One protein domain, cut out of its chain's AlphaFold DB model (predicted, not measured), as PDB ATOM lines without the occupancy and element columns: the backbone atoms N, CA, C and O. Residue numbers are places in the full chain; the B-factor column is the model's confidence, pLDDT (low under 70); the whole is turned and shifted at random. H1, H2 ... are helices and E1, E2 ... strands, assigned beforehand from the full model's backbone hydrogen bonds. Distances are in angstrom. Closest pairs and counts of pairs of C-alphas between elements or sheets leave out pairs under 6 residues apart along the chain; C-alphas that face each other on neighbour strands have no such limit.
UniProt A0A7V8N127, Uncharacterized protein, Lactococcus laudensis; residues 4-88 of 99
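This is residues 4 to 88 of the 99 residues of an uncharacterized protein of Lactococcus laudensis (UniProt A0A7V8N127). A small, twisted sheet of three strands has H5 along one face, while H3 and H4 pack on each other and form a separate lobe that draws the shape out to one side. H2 sits between the sheet and that lobe, and H1 sits beyond the strand E2, far from the lobe. The printed part has 85 residues with five named helices and three named strands, in the order E1, H1, E2, H2, H3, H4, H5, E3; the class is mixed, helices and strands. The sheet runs E2, E1, E3, all parallel. The whole is only just loose, close to compact, with a radius of gyration of the C-alphas of 14.5 A, and elongated, with spans of 44 by 25 by 18 A.

Start with E1, residues 4 to 9, the inner strand of the sheet. Its parallel neighbour E2, residues 26 to 33, stands at 22 degrees to it; look for N 5 and O 27, 2.8 A apart and within hydrogen-bond range. E2 bends by 66 degrees at residue 29. On the other side of E1 is E3, residues 83 to 87, parallel at 16 degrees, with N 8 and O 85 at 2.9 A. The sheet is twisted, its C-alphas lying up to 4.2 A off the best plane. H1, residues 19 to 22, is not on the sheet, but only just, with 4 pairs of C-alphas within 10 A. E1, H1 and E2 form a strand-helix-strand unit, two parallel neighbour strands with a helix between them in the chain, and its crossover is right-handed. H5, residues 72 to 79, is on the sheet at a height of 9.7 A, over E2 and E1 and along the strands, at 1 degree to E1 on the local plane; its closest C-alphas to E2 are those of Val 29 and Ser 79, 6.6 A apart. H2, residues 37 to 41, only grazes the sheet with residues 37 to 40. H2 and H5 only just touch, with 3 pairs of C-alphas within 8 A, the closest being Phe 40 and Gly 72 at 6.1 A. H3, residues 49 to 53, and H4, residues 58 to 68, touch, the closest C-alphas being those of Leu 52 and Asn 61, 5.6 A apart. H4 and H5 are apart. In H2, H3, H4 and H5 every O i to N i+4 pair is within hydrogen-bond range; H1 is too short for such a pair.

Find C-alpha 4 at (175.243, 112.779, 193.656), where E1 begins and runs 16.7 A to residue 9. After H1, E2 covers 18.6 A from residue 26 to 33. Past H2 and H3, find C-alpha 58 at (174.863, 81.766, 202.946); from there H4 runs 15.0 A to residue 68. H5 covers 10.2 A from 72 to 79, and E3 runs 12.8 A to C-alpha 87 at (172.104, 98.214, 186.228).

The two C-alphas farthest apart are those of Asn 24 and Lys 51, at 44.2 A. Residues 54 to 59, of which 58 and 59 belong to H4, stand free. The printed part has no cut, and no link is long. The mean pLDDT of the printed part is 75.8, and 17 residues are under 70, among them residues 10 to 21.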
ATOM      1  N   LYS A   4     175.536 113.928 192.794       91.56
ATOM      2  CA  LYS A   4     175.243 112.779 193.656       91.56
ATOM      3  C   LYS A   4     174.691 111.632 192.817       91.56
ATOM      4  O   LYS A   4     173.728 111.827 192.080       91.56
ATOM      5  N   VAL A   5     175.281 110.453 192.949       89.12
ATOM      6  CA  VAL A   5     174.918 109.263 192.175       89.12
ATOM      7  C   VAL A   5     174.446 108.160 193.110       89.12
ATOM      8  O   VAL A   5     175.151 107.801 194.053       89.12
ATOM      9  N   PHE A   6     173.269 107.612 192.832       88.56
ATOM     10  CA  PHE A   6     172.759 106.404 193.475       88.56
ATOM     11  C   PHE A   6     172.841 105.246 192.484       88.56
ATOM     12  O   PHE A   6     172.399 105.386 191.343       88.56
ATOM     13  N   LEU A   7     173.401 104.115 192.909       85.19
ATOM     14  CA  LEU A   7     173.597 102.940 192.064       85.19
ATOM     15  C   LEU A   7     172.758 101.766 192.574       85.19
ATOM     16  O   LEU A   7     172.890 101.366 193.730       85.19
ATOM     17  N   LEU A   8     171.915 101.208 191.711       83.19
ATOM     18  CA  LEU A   8     171.068 100.054 192.004       83.19
ATOM     19  C   LEU A   8     171.257  99.003 190.906       83.19
ATOM     20  O   LEU A   8     171.047  99.315 189.735       83.19
ATOM     21  N   GLY A   9     171.650  97.775 191.257       75.69
ATOM     22  CA  GLY A   9     171.909  96.761 190.234       75.69
ATOM     23  C   GLY A   9     172.461  95.416 190.703       75.69
ATOM     24  O   GLY A   9     172.584  95.159 191.900       75.69
ATOM     25  N   SER A  10     172.804  94.536 189.754       61.88
ATOM     26  CA  SER A  10     173.458  93.251 190.043       61.88
ATOM     27  C   SER A  10     174.985  93.404 190.096       61.88
ATOM     28  O   SER A  10     175.598  94.085 189.278       61.88
ATOM     29  N   SER A  11     175.625  92.787 191.092       60.84
ATOM     30  CA  SER A  11     177.041  93.010 191.442       60.84
ATOM     31  C   SER A  11     178.074  92.663 190.357       60.84
ATOM     32  O   SER A  11     179.246  93.002 190.509       60.84
ATOM     33  N   GLN A  12     177.692  91.981 189.273       56.16
ATOM     34  CA  GLN A  12     178.648  91.310 188.382       56.16
ATOM     35  C   GLN A  12     179.291  92.202 187.308       56.16
ATOM     36  O   GLN A  12     180.380  91.864 186.848       56.16
ATOM     37  N   PHE A  13     178.676  93.327 186.927       53.94
ATOM     38  CA  PHE A  13     179.194  94.190 185.847       53.94
ATOM     39  C   PHE A  13     179.541  95.612 186.276       53.94
ATOM     40  O   PHE A  13     180.313  96.279 185.589       53.94
ATOM     41  N   LEU A  14     179.124  96.020 187.474       54.50
ATOM     42  CA  LEU A  14     179.613  97.226 188.137       54.50
ATOM     43  C   LEU A  14     180.998  96.989 188.752       54.50
ATOM     44  O   LEU A  14     181.271  97.446 189.865       54.50
ATOM     45  N   GLN A  15     181.896  96.308 188.018       51.84
ATOM     46  CA  GLN A  15     183.327  96.552 188.192       51.84
ATOM     47  C   GLN A  15     183.464  98.062 188.204       51.84
ATOM     48  O   GLN A  15     182.951  98.692 187.275       51.84
ATOM     49  N   PRO A  16     184.000  98.626 189.296       52.12
ATOM     50  CA  PRO A  16     183.739  99.998 189.675       52.12
ATOM     51  C   PRO A  16     183.993 100.834 188.437       52.12
ATOM     52  O   PRO A  16     185.136 100.881 187.975       52.12
ATOM     53  N   ILE A  17     182.928 101.437 187.875       56.53
ATOM     54  CA  ILE A  17     183.047 102.620 187.012       56.53
ATOM     55  C   ILE A  17     184.205 103.358 187.635       56.53
ATOM     56  O   ILE A  17     184.082 103.604 188.831       56.53
ATOM     57  N   LYS A  18     185.345 103.522 186.952       57.69
ATOM     58  CA  LYS A  18     186.587 103.941 187.610       57.69
ATOM     59  C   LYS A  18     186.332 105.264 188.322       57.69
ATOM     60  O   LYS A  18     186.393 106.347 187.742       57.69
ATOM     61  N   LEU A  19     185.929 105.151 189.579       58.94
ATOM     62  CA  LEU A  19     185.267 106.227 190.294       58.94
ATOM     63  C   LEU A  19     186.308 107.248 190.670       58.94
ATOM     64  O   LEU A  19     185.988 108.414 190.773       58.94
ATOM     65  N   GLU A  20     187.561 106.814 190.765       61.56
ATOM     66  CA  GLU A  20     188.740 107.654 190.858       61.56
ATOM     67  C   GLU A  20     188.814 108.657 189.697       61.56
ATOM     68  O   GLU A  20     188.917 109.856 189.951       61.56
ATOM     69  N   GLU A  21     188.649 108.211 188.445       67.56
ATOM     70  CA  GLU A  21     188.728 109.067 187.246       67.56
ATOM     71  C   GLU A  21     187.556 110.064 187.162       67.56
ATOM     72  O   GLU A  21     187.696 111.174 186.651       67.56
ATOM     73  N   THR A  22     186.399 109.700 187.718       70.50
ATOM     74  CA  THR A  22     185.166 110.510 187.682       70.50
ATOM     75  C   THR A  22     184.853 111.212 189.007       70.50
ATOM     76  O   THR A  22     183.905 111.999 189.091       70.50
ATOM     77  N   SER A  23     185.693 111.004 190.026       73.75
ATOM     78  CA  SER A  23     185.500 111.475 191.402       73.75
ATOM     79  C   SER A  23     185.441 112.991 191.494       73.75
ATOM     80  O   SER A  23     184.831 113.524 192.415       73.75
ATOM     81  N   ASN A  24     186.047 113.705 190.546       82.62
ATOM     82  CA  ASN A  24     186.006 115.164 190.479       82.62
ATOM     83  C   ASN A  24     184.613 115.701 190.116       82.62
ATOM     84  O   ASN A  24     184.275 116.826 190.487       82.62
ATOM     85  N   PHE A  25     183.790 114.889 189.450       85.00
ATOM     86  CA  PHE A  25     182.481 115.280 188.929       85.00
ATOM     87  C   PHE A  25     181.327 114.605 189.663       85.00
ATOM     88  O   PHE A  25     180.274 115.223 189.813       85.00
ATOM     89  N   TYR A  26     181.525 113.383 190.161       86.19
ATOM     90  CA  TYR A  26     180.479 112.576 190.781       86.19
ATOM     91  C   TYR A  26     180.847 112.139 192.201       86.19
ATOM     92  O   TYR A  26     182.013 111.937 192.536       86.19
ATOM     93  N   ALA A  27     179.829 111.992 193.043       87.12
ATOM     94  CA  ALA A  27     179.927 111.415 194.375       87.12
ATOM     95  C   ALA A  27     178.883 110.304 194.502       87.12
ATOM     96  O   ALA A  27     177.686 110.580 194.409       87.12
ATOM     97  N   ILE A  28     179.318 109.061 194.713       85.94
ATOM     98  CA  ILE A  28     178.383 107.971 195.009       85.94
ATOM     99  C   ILE A  28     177.867 108.150 196.428       85.94
ATOM    100  O   ILE A  28     178.646 108.168 197.378       85.94
ATOM    101  N   VAL A  29     176.551 108.287 196.549       88.12
ATOM    102  CA  VAL A  29     175.872 108.450 197.838       88.12
ATOM    103  C   VAL A  29     175.350 107.130 198.387       88.12
ATOM    104  O   VAL A  29     175.243 106.986 199.599       88.12
ATOM    105  N   ALA A  30     175.060 106.161 197.519       84.94
ATOM    106  CA  ALA A  30     174.672 104.819 197.922       84.94
ATOM    107  C   ALA A  30     174.833 103.825 196.772       84.94
ATOM    108  O   ALA A  30     174.677 104.171 195.596       84.94
ATOM    109  N   THR A  31     175.074 102.574 197.157       81.88
ATOM    110  CA  THR A  31     175.129 101.433 196.253       81.88
ATOM    111  C   THR A  31     174.285 100.301 196.829       81.88
ATOM    112  O   THR A  31     174.538  99.840 197.941       81.88
ATOM    113  N   LYS A  32     173.291  99.839 196.071       80.44
ATOM    114  CA  LYS A  32     172.478  98.660 196.382       80.44
ATOM    115  C   LYS A  32     172.760  97.596 195.323       80.44
ATOM    116  O   LYS A  32     172.149  97.587 194.256       80.44
ATOM    117  N   LEU A  33     173.751  96.753 195.612       76.00
ATOM    118  CA  LEU A  33     174.098  95.605 194.776       76.00
ATOM    119  C   LEU A  33     173.242  94.392 195.154       76.00
ATOM    120  O   LEU A  33     172.748  94.304 196.276       76.00
ATOM    121  N   ASP A  34     173.089  93.463 194.214       72.31
ATOM    122  CA  ASP A  34     172.358  92.199 194.392       72.31
ATOM    123  C   ASP A  34     170.867  92.378 194.725       72.31
ATOM    124  O   ASP A  34     170.240  91.515 195.338       72.31
ATOM    125  N   MET A  35     170.287  93.491 194.269       74.44
ATOM    126  CA  MET A  35     168.871  93.817 194.410       74.44
ATOM    127  C   MET A  35     168.267  94.090 193.030       74.44
ATOM    128  O   MET A  35     168.834  94.833 192.231       74.44
ATOM    129  N   SER A  36     167.117  93.485 192.726       74.50
ATOM    130  CA  SER A  36     166.379  93.776 191.486       74.50
ATOM    131  C   SER A  36     165.536  95.046 191.626       74.50
ATOM    132  O   SER A  36     165.173  95.425 192.736       74.50
ATOM    133  N   LEU A  37     165.149  95.681 190.512       77.19
ATOM    134  CA  LEU A  37     164.254  96.848 190.555       77.19
ATOM    135  C   LEU A  37     162.917  96.513 191.221       77.19
ATOM    136  O   LEU A  37     162.386  97.294 192.003       77.19
ATOM    137  N   VAL A  38     162.380  95.331 190.913       77.88
ATOM    138  CA  VAL A  38     161.114  94.849 191.478       77.88
ATOM    139  C   VAL A  38     161.244  94.648 192.983       77.88
ATOM    140  O   VAL A  38     160.363  95.048 193.739       77.88
ATOM    141  N   SER A  39     162.357  94.068 193.430       77.06
ATOM    142  CA  SER A  39     162.684  93.966 194.850       77.06
ATOM    143  C   SER A  39     162.755  95.350 195.494       77.06
ATOM    144  O   SER A  39     162.030  95.615 196.446       77.06
ATOM    145  N   PHE A  40     163.525  96.264 194.908       79.44
ATOM    146  CA  PHE A  40     163.711  97.617 195.419       79.44
ATOM    147  C   PHE A  40     162.388  98.383 195.593       79.44
ATOM    148  O   PHE A  40     162.225  99.110 196.568       79.44
ATOM    149  N   MET A  41     161.440  98.193 194.669       78.12
ATOM    150  CA  MET A  41     160.141  98.876 194.656       78.12
ATOM    151  C   MET A  41     159.024  98.146 195.417       78.12
ATOM    152  O   MET A  41     157.927  98.687 195.550       78.12
ATOM    153  N   SER A  42     159.242  96.910 195.871       78.81
ATOM    154  CA  SER A  42     158.203  96.129 196.556       78.81
ATOM    155  C   SER A  42     158.205  96.371 198.063       78.81
ATOM    156  O   SER A  42     159.140  96.931 198.626       78.81
ATOM    157  N   SER A  43     157.150  95.935 198.748       78.06
ATOM    158  CA  SER A  43     157.136  95.923 200.210       78.06
ATOM    159  C   SER A  43     158.193  94.953 200.762       78.06
ATOM    160  O   SER A  43     158.496  93.948 200.104       78.06
ATOM    161  N   PRO A  44     158.758  95.222 201.954       74.69
ATOM    162  CA  PRO A  44     159.612  94.267 202.651       74.69
ATOM    163  C   PRO A  44     158.889  92.936 202.840       74.69
ATOM    164  O   PRO A  44     157.688  92.901 203.128       74.69
ATOM    165  N   ILE A  45     159.615  91.832 202.681       72.50
ATOM    166  CA  ILE A  45     159.065  90.521 203.019       72.50
ATOM    167  C   ILE A  45     159.018  90.384 204.540       72.50
ATOM    168  O   ILE A  45     159.972  90.725 205.236       72.50
ATOM    169  N   ASN A  46     157.915  89.864 205.070       72.50
ATOM    170  CA  ASN A  46     157.829  89.575 206.494       72.50
ATOM    171  C   ASN A  46     158.396  88.172 206.741       72.50
ATOM    172  O   ASN A  46     157.842  87.185 206.254       72.50
ATOM    173  N   TYR A  47     159.526  88.080 207.440       71.06
ATOM    174  CA  TYR A  47     160.226  86.815 207.659       71.06
ATOM    175  C   TYR A  47     160.850  86.758 209.059       71.06
ATOM    176  O   TYR A  47     161.254  87.771 209.623       71.06
ATOM    177  N   ASP A  48     160.944  85.556 209.630       77.44
ATOM    178  CA  ASP A  48     161.576  85.337 210.932       77.44
ATOM    179  C   ASP A  48     163.102  85.495 210.830       77.44
ATOM    180  O   ASP A  48     163.814  84.633 210.302       77.44
ATOM    181  N   ARG A  49     163.611  86.606 211.370       73.56
ATOM    182  CA  ARG A  49     165.036  86.955 211.346       73.56
ATOM    183  C   ARG A  49     165.931  85.873 211.954       73.56
ATOM    184  O   ARG A  49     167.045  85.679 211.474       73.56
ATOM    185  N   GLN A  50     165.473  85.144 212.975       77.25
ATOM    186  CA  GLN A  50     166.283  84.080 213.581       77.25
ATOM    187  C   GLN A  50     166.487  82.916 212.607       77.25
ATOM    188  O   GLN A  50     167.577  82.350 212.542       77.25
ATOM    189  N   LYS A  51     165.482  82.610 211.779       72.56
ATOM    190  CA  LYS A  51     165.587  81.574 210.743       72.56
ATOM    191  C   LYS A  51     166.526  81.976 209.603       72.56
ATOM    192  O   LYS A  51     167.208  81.105 209.070       72.56
ATOM    193  N   LEU A  52     166.630  83.272 209.283       71.94
ATOM    194  CA  LEU A  52     167.586  83.785 208.285       71.94
ATOM    195  C   LEU A  52     169.040  83.627 208.726       71.94
ATOM    196  O   LEU A  52     169.897  83.272 207.923       71.94
ATOM    197  N   LEU A  53     169.324  83.869 210.006       72.38
ATOM    198  CA  LEU A  53     170.688  83.804 210.541       72.38
ATOM    199  C   LEU A  53     171.198  82.365 210.708       72.38
ATOM    200  O   LEU A  53     172.405  82.137 210.702       72.38
ATOM    201  N   LEU A  54     170.287  81.398 210.840       78.69
ATOM    202  CA  LEU A  54     170.597  79.982 211.065       78.69
ATOM    203  C   LEU A  54     170.608  79.135 209.779       78.69
ATOM    204  O   LEU A  54     170.925  77.944 209.832       78.69
ATOM    205  N   GLY A  55     170.247  79.708 208.626       73.31
ATOM    206  CA  GLY A  55     170.180  78.972 207.363       73.31
ATOM    207  C   GLY A  55     171.554  78.462 206.906       73.31
ATOM    208  O   GLY A  55     172.568  79.138 207.063       73.31
ATOM    209  N   LYS A  56     171.596  77.267 206.304       74.88
ATOM    210  CA  LYS A  56     172.846  76.644 205.828       74.88
ATOM    211  C   LYS A  56     173.384  77.260 204.528       74.88
ATOM    212  O   LYS A  56     174.586  77.184 204.280       74.88
ATOM    213  N   ASP A  57     172.518  77.864 203.711       80.50
ATOM    214  CA  ASP A  57     172.894  78.512 202.450       80.50
ATOM    215  C   ASP A  57     173.152  80.009 202.662       80.50
ATOM    216  O   ASP A  57     172.233  80.823 202.749       80.50
ATOM    217  N   LYS A  58     174.434  80.379 202.722       76.31
ATOM    218  CA  LYS A  58     174.863  81.766 202.946       76.31
ATOM    219  C   LYS A  58     174.417  82.721 201.838       76.31
ATOM    220  O   LYS A  58     174.155  83.886 202.129       76.31
ATOM    221  N   LYS A  59     174.344  82.255 200.587       71.75
ATOM    222  CA  LYS A  59     173.987  83.105 199.446       71.75
ATOM    223  C   LYS A  59     172.498  83.421 199.481       71.75
ATOM    224  O   LYS A  59     172.123  84.587 199.390       71.75
ATOM    225  N   LEU A  60     171.674  82.396 199.688       71.81
ATOM    226  CA  LEU A  60     170.230  82.555 199.834       71.81
ATOM    227  C   LEU A  60     169.878  83.411 201.058       71.81
ATOM    228  O   LEU A  60     169.061  84.322 200.957       71.81
ATOM    229  N   ASN A  61     170.532  83.176 202.200       75.62
ATOM    230  CA  ASN A  61     170.304  83.981 203.402       75.62
ATOM    231  C   ASN A  61     170.657  85.455 203.178       75.62
ATOM    232  O   ASN A  61     169.905  86.322 203.605       75.62
ATOM    233  N   SER A  62     171.771  85.751 202.497       69.75
ATOM    234  CA  SER A  62     172.163  87.133 202.200       69.75
ATOM    235  C   SER A  62     171.131  87.851 201.327       69.75
ATOM    236  O   SER A  62     170.882  89.031 201.548       69.75
ATOM    237  N   GLN A  63     170.518  87.146 200.372       69.62
ATOM    238  CA  GLN A  63     169.437  87.690 199.544       69.62
ATOM    239  C   GLN A  63     168.160  87.919 200.360       69.62
ATOM    240  O   GLN A  63     167.524  88.956 200.257       69.62
ATOM    241  N   LEU A  64     167.780  86.977 201.221       74.19
ATOM    242  CA  LEU A  64     166.587  87.138 202.054       74.19
ATOM    243  C   LEU A  64     166.750  88.234 203.117       74.19
ATOM    244  O   LEU A  64     165.790  88.938 203.419       74.19
ATOM    245  N   ILE A  65     167.954  88.403 203.670       74.00
ATOM    246  CA  ILE A  65     168.272  89.513 204.574       74.00
ATOM    247  C   ILE A  65     168.182  90.843 203.824       74.00
ATOM    248  O   ILE A  65     167.568  91.770 204.343       74.00
ATOM    249  N   SER A  66     168.713  90.939 202.599       69.81
ATOM    250  CA  SER A  66     168.612  92.177 201.818       69.81
ATOM    251  C   SER A  66     167.171  92.521 201.430       69.81
ATOM    252  O   SER A  66     166.857  93.703 201.355       69.81
ATOM    253  N   GLU A  67     166.289  91.532 201.249       69.88
ATOM    254  CA  GLU A  67     164.845  91.737 201.045       69.88
ATOM    255  C   GLU A  67     164.096  92.144 202.323       69.88
ATOM    256  O   GLU A  67     163.158  92.942 202.267       69.88
ATOM    257  N   TYR A  68     164.479  91.572 203.467       70.56
ATOM    258  CA  TYR A  68     163.875  91.858 204.773       70.56
ATOM    259  C   TYR A  68     164.264  93.252 205.280       70.56
ATOM    260  O   TYR A  68     163.421  93.994 205.774       70.56
ATOM    261  N   GLU A  69     165.535  93.629 205.127       69.62
ATOM    262  CA  GLU A  69     166.089  94.914 205.570       69.62
ATOM    263  C   GLU A  69     165.985  96.005 204.485       69.62
ATOM    264  O   GLU A  69     166.644  97.043 204.586       69.62
ATOM    265  N   LYS A  70     165.194  95.799 203.417       70.94
ATOM    266  CA  LYS A  70     165.133  96.775 202.326       70.94
ATOM    267  C   LYS A  70     164.389  98.039 202.755       70.94
ATOM    268  O   LYS A  70     163.166  98.093 202.813       70.94
ATOM    269  N   ASP A  71     165.170  99.087 202.978       72.56
ATOM    270  CA  ASP A  71     164.700 100.472 203.067       72.56
ATOM    271  C   ASP A  71     165.195 101.305 201.870       72.56
ATOM    272  O   ASP A  71     165.303 102.526 201.911       72.56
ATOM    273  N   GLY A  72     165.535 100.626 200.766       74.00
ATOM    274  CA  GLY A  72     166.238 101.220 199.628       74.00
ATOM    275  C   GLY A  72     165.507 102.407 198.995       74.00
ATOM    276  O   GLY A  72     166.153 103.358 198.561       74.00
ATOM    277  N   LEU A  73     164.174 102.376 198.978       77.62
ATOM    278  CA  LEU A  73     163.341 103.473 198.484       77.62
ATOM    279  C   LEU A  73     163.455 104.715 199.380       77.62
ATOM    280  O   LEU A  73     163.622 105.823 198.872       77.62
ATOM    281  N   ASN A  74     163.442 104.530 200.701       82.31
ATOM    282  CA  ASN A  74     163.643 105.618 201.653       82.31
ATOM    283  C   ASN A  74     165.087 106.137 201.606       82.31
ATOM    284  O   ASN A  74     165.284 107.350 201.598       82.31
ATOM    285  N   ASP A  75     166.083 105.258 201.457       83.62
ATOM    286  CA  ASP A  75     167.486 105.642 201.243       83.62
ATOM    287  C   ASP A  75     167.660 106.487 199.966       83.62
ATOM    288  O   ASP A  75     168.400 107.478 199.945       83.62
ATOM    289  N   LEU A  76     166.970 106.123 198.882       85.94
ATOM    290  CA  LEU A  76     166.980 106.870 197.624       85.94
ATOM    291  C   LEU A  76     166.352 108.258 197.790       85.94
ATOM    292  O   LEU A  76     166.937 109.250 197.354       85.94
ATOM    293  N   ILE A  77     165.200 108.340 198.458       85.88
ATOM    294  CA  ILE A  77     164.525 109.612 198.742       85.88
ATOM    295  C   ILE A  77     165.402 110.498 199.638       85.88
ATOM    296  O   ILE A  77     165.611 111.671 199.328       85.88
ATOM    297  N   ALA A  78     165.962 109.941 200.713       88.00
ATOM    298  CA  ALA A  78     166.789 110.670 201.672       88.00
ATOM    299  C   ALA A  78     168.100 111.174 201.054       88.00
ATOM    300  O   ALA A  78     168.536 112.295 201.321       88.00
ATOM    301  N   SER A  79     168.728 110.368 200.196       88.50
ATOM    302  CA  SER A  79     169.967 110.754 199.516       88.50
ATOM    303  C   SER A  79     169.757 111.803 198.414       88.50
ATOM    304  O   SER A  79     170.695 112.548 198.095       88.50
ATOM    305  N   ASN A  80     168.531 111.915 197.880       92.00
ATOM    306  CA  ASN A  80     168.107 112.871 196.852       92.00
ATOM    307  C   ASN A  80     169.158 113.021 195.728       92.00
ATOM    308  O   ASN A  80     169.761 114.096 195.595       92.00
ATOM    309  N   PRO A  81     169.507 111.935 195.014       92.06
ATOM    310  CA  PRO A  81     170.612 111.949 194.066       92.06
ATOM    311  C   PRO A  81     170.293 112.814 192.840       92.06
ATOM    312  O   PRO A  81     169.146 112.929 192.424       92.06
ATOM    313  N   ASP A  82     171.329 113.381 192.220       92.25
ATOM    314  CA  ASP A  82     171.198 114.041 190.918       92.25
ATOM    315  C   ASP A  82     171.027 113.020 189.781       92.25
ATOM    316  O   ASP A  82     170.455 113.337 188.740       92.25
ATOM    317  N   VAL A  83     171.581 111.814 189.955       89.31
ATOM    318  CA  VAL A  83     171.595 110.742 188.955       89.31
ATOM    319  C   VAL A  83     171.293 109.407 189.631       89.31
ATOM    320  O   VAL A  83     171.948 109.032 190.605       89.31
ATOM    321  N   LEU A  84     170.336 108.664 189.078       88.31
ATOM    322  CA  LEU A  84     170.051 107.279 189.444       88.31
ATOM    323  C   LEU A  84     170.542 106.359 188.323       88.31
ATOM    324  O   LEU A  84     170.084 106.476 187.187       88.31
ATOM    325  N   ILE A  85     171.467 105.456 188.641       84.88
ATOM    326  CA  ILE A  85     171.959 104.433 187.716       84.88
ATOM    327  C   ILE A  85     171.285 103.108 188.060       84.88
ATOM    328  O   ILE A  85     171.363 102.632 189.193       84.88
ATOM    329  N   LEU A  86     170.640 102.531 187.052       83.38
ATOM    330  CA  LEU A  86     169.938 101.258 187.115       83.38
ATOM    331  C   LEU A  86     170.693 100.238 186.260       83.38
ATOM    332  O   LEU A  86     170.660 100.329 185.035       83.38
ATOM    333  N   ASP A  87     171.366  99.286 186.901       76.94
ATOM    334  CA  ASP A  87     172.104  98.214 186.228       76.94
ATOM    335  C   ASP A  87     171.503  96.846 186.565       76.94
ATOM    336  O   ASP A  87     171.954  96.115 187.448       76.94
ATOM    337  N   PHE A  88     170.417  96.511 185.876       70.06
ATOM    338  CA  PHE A  88     169.765  95.219 186.027       70.06
ATOM    339  C   PHE A  88     170.086  94.345 184.829       70.06
ATOM    340  O   PHE A  88     169.679  94.637 183.704       70.06
TER     341      PHE A  88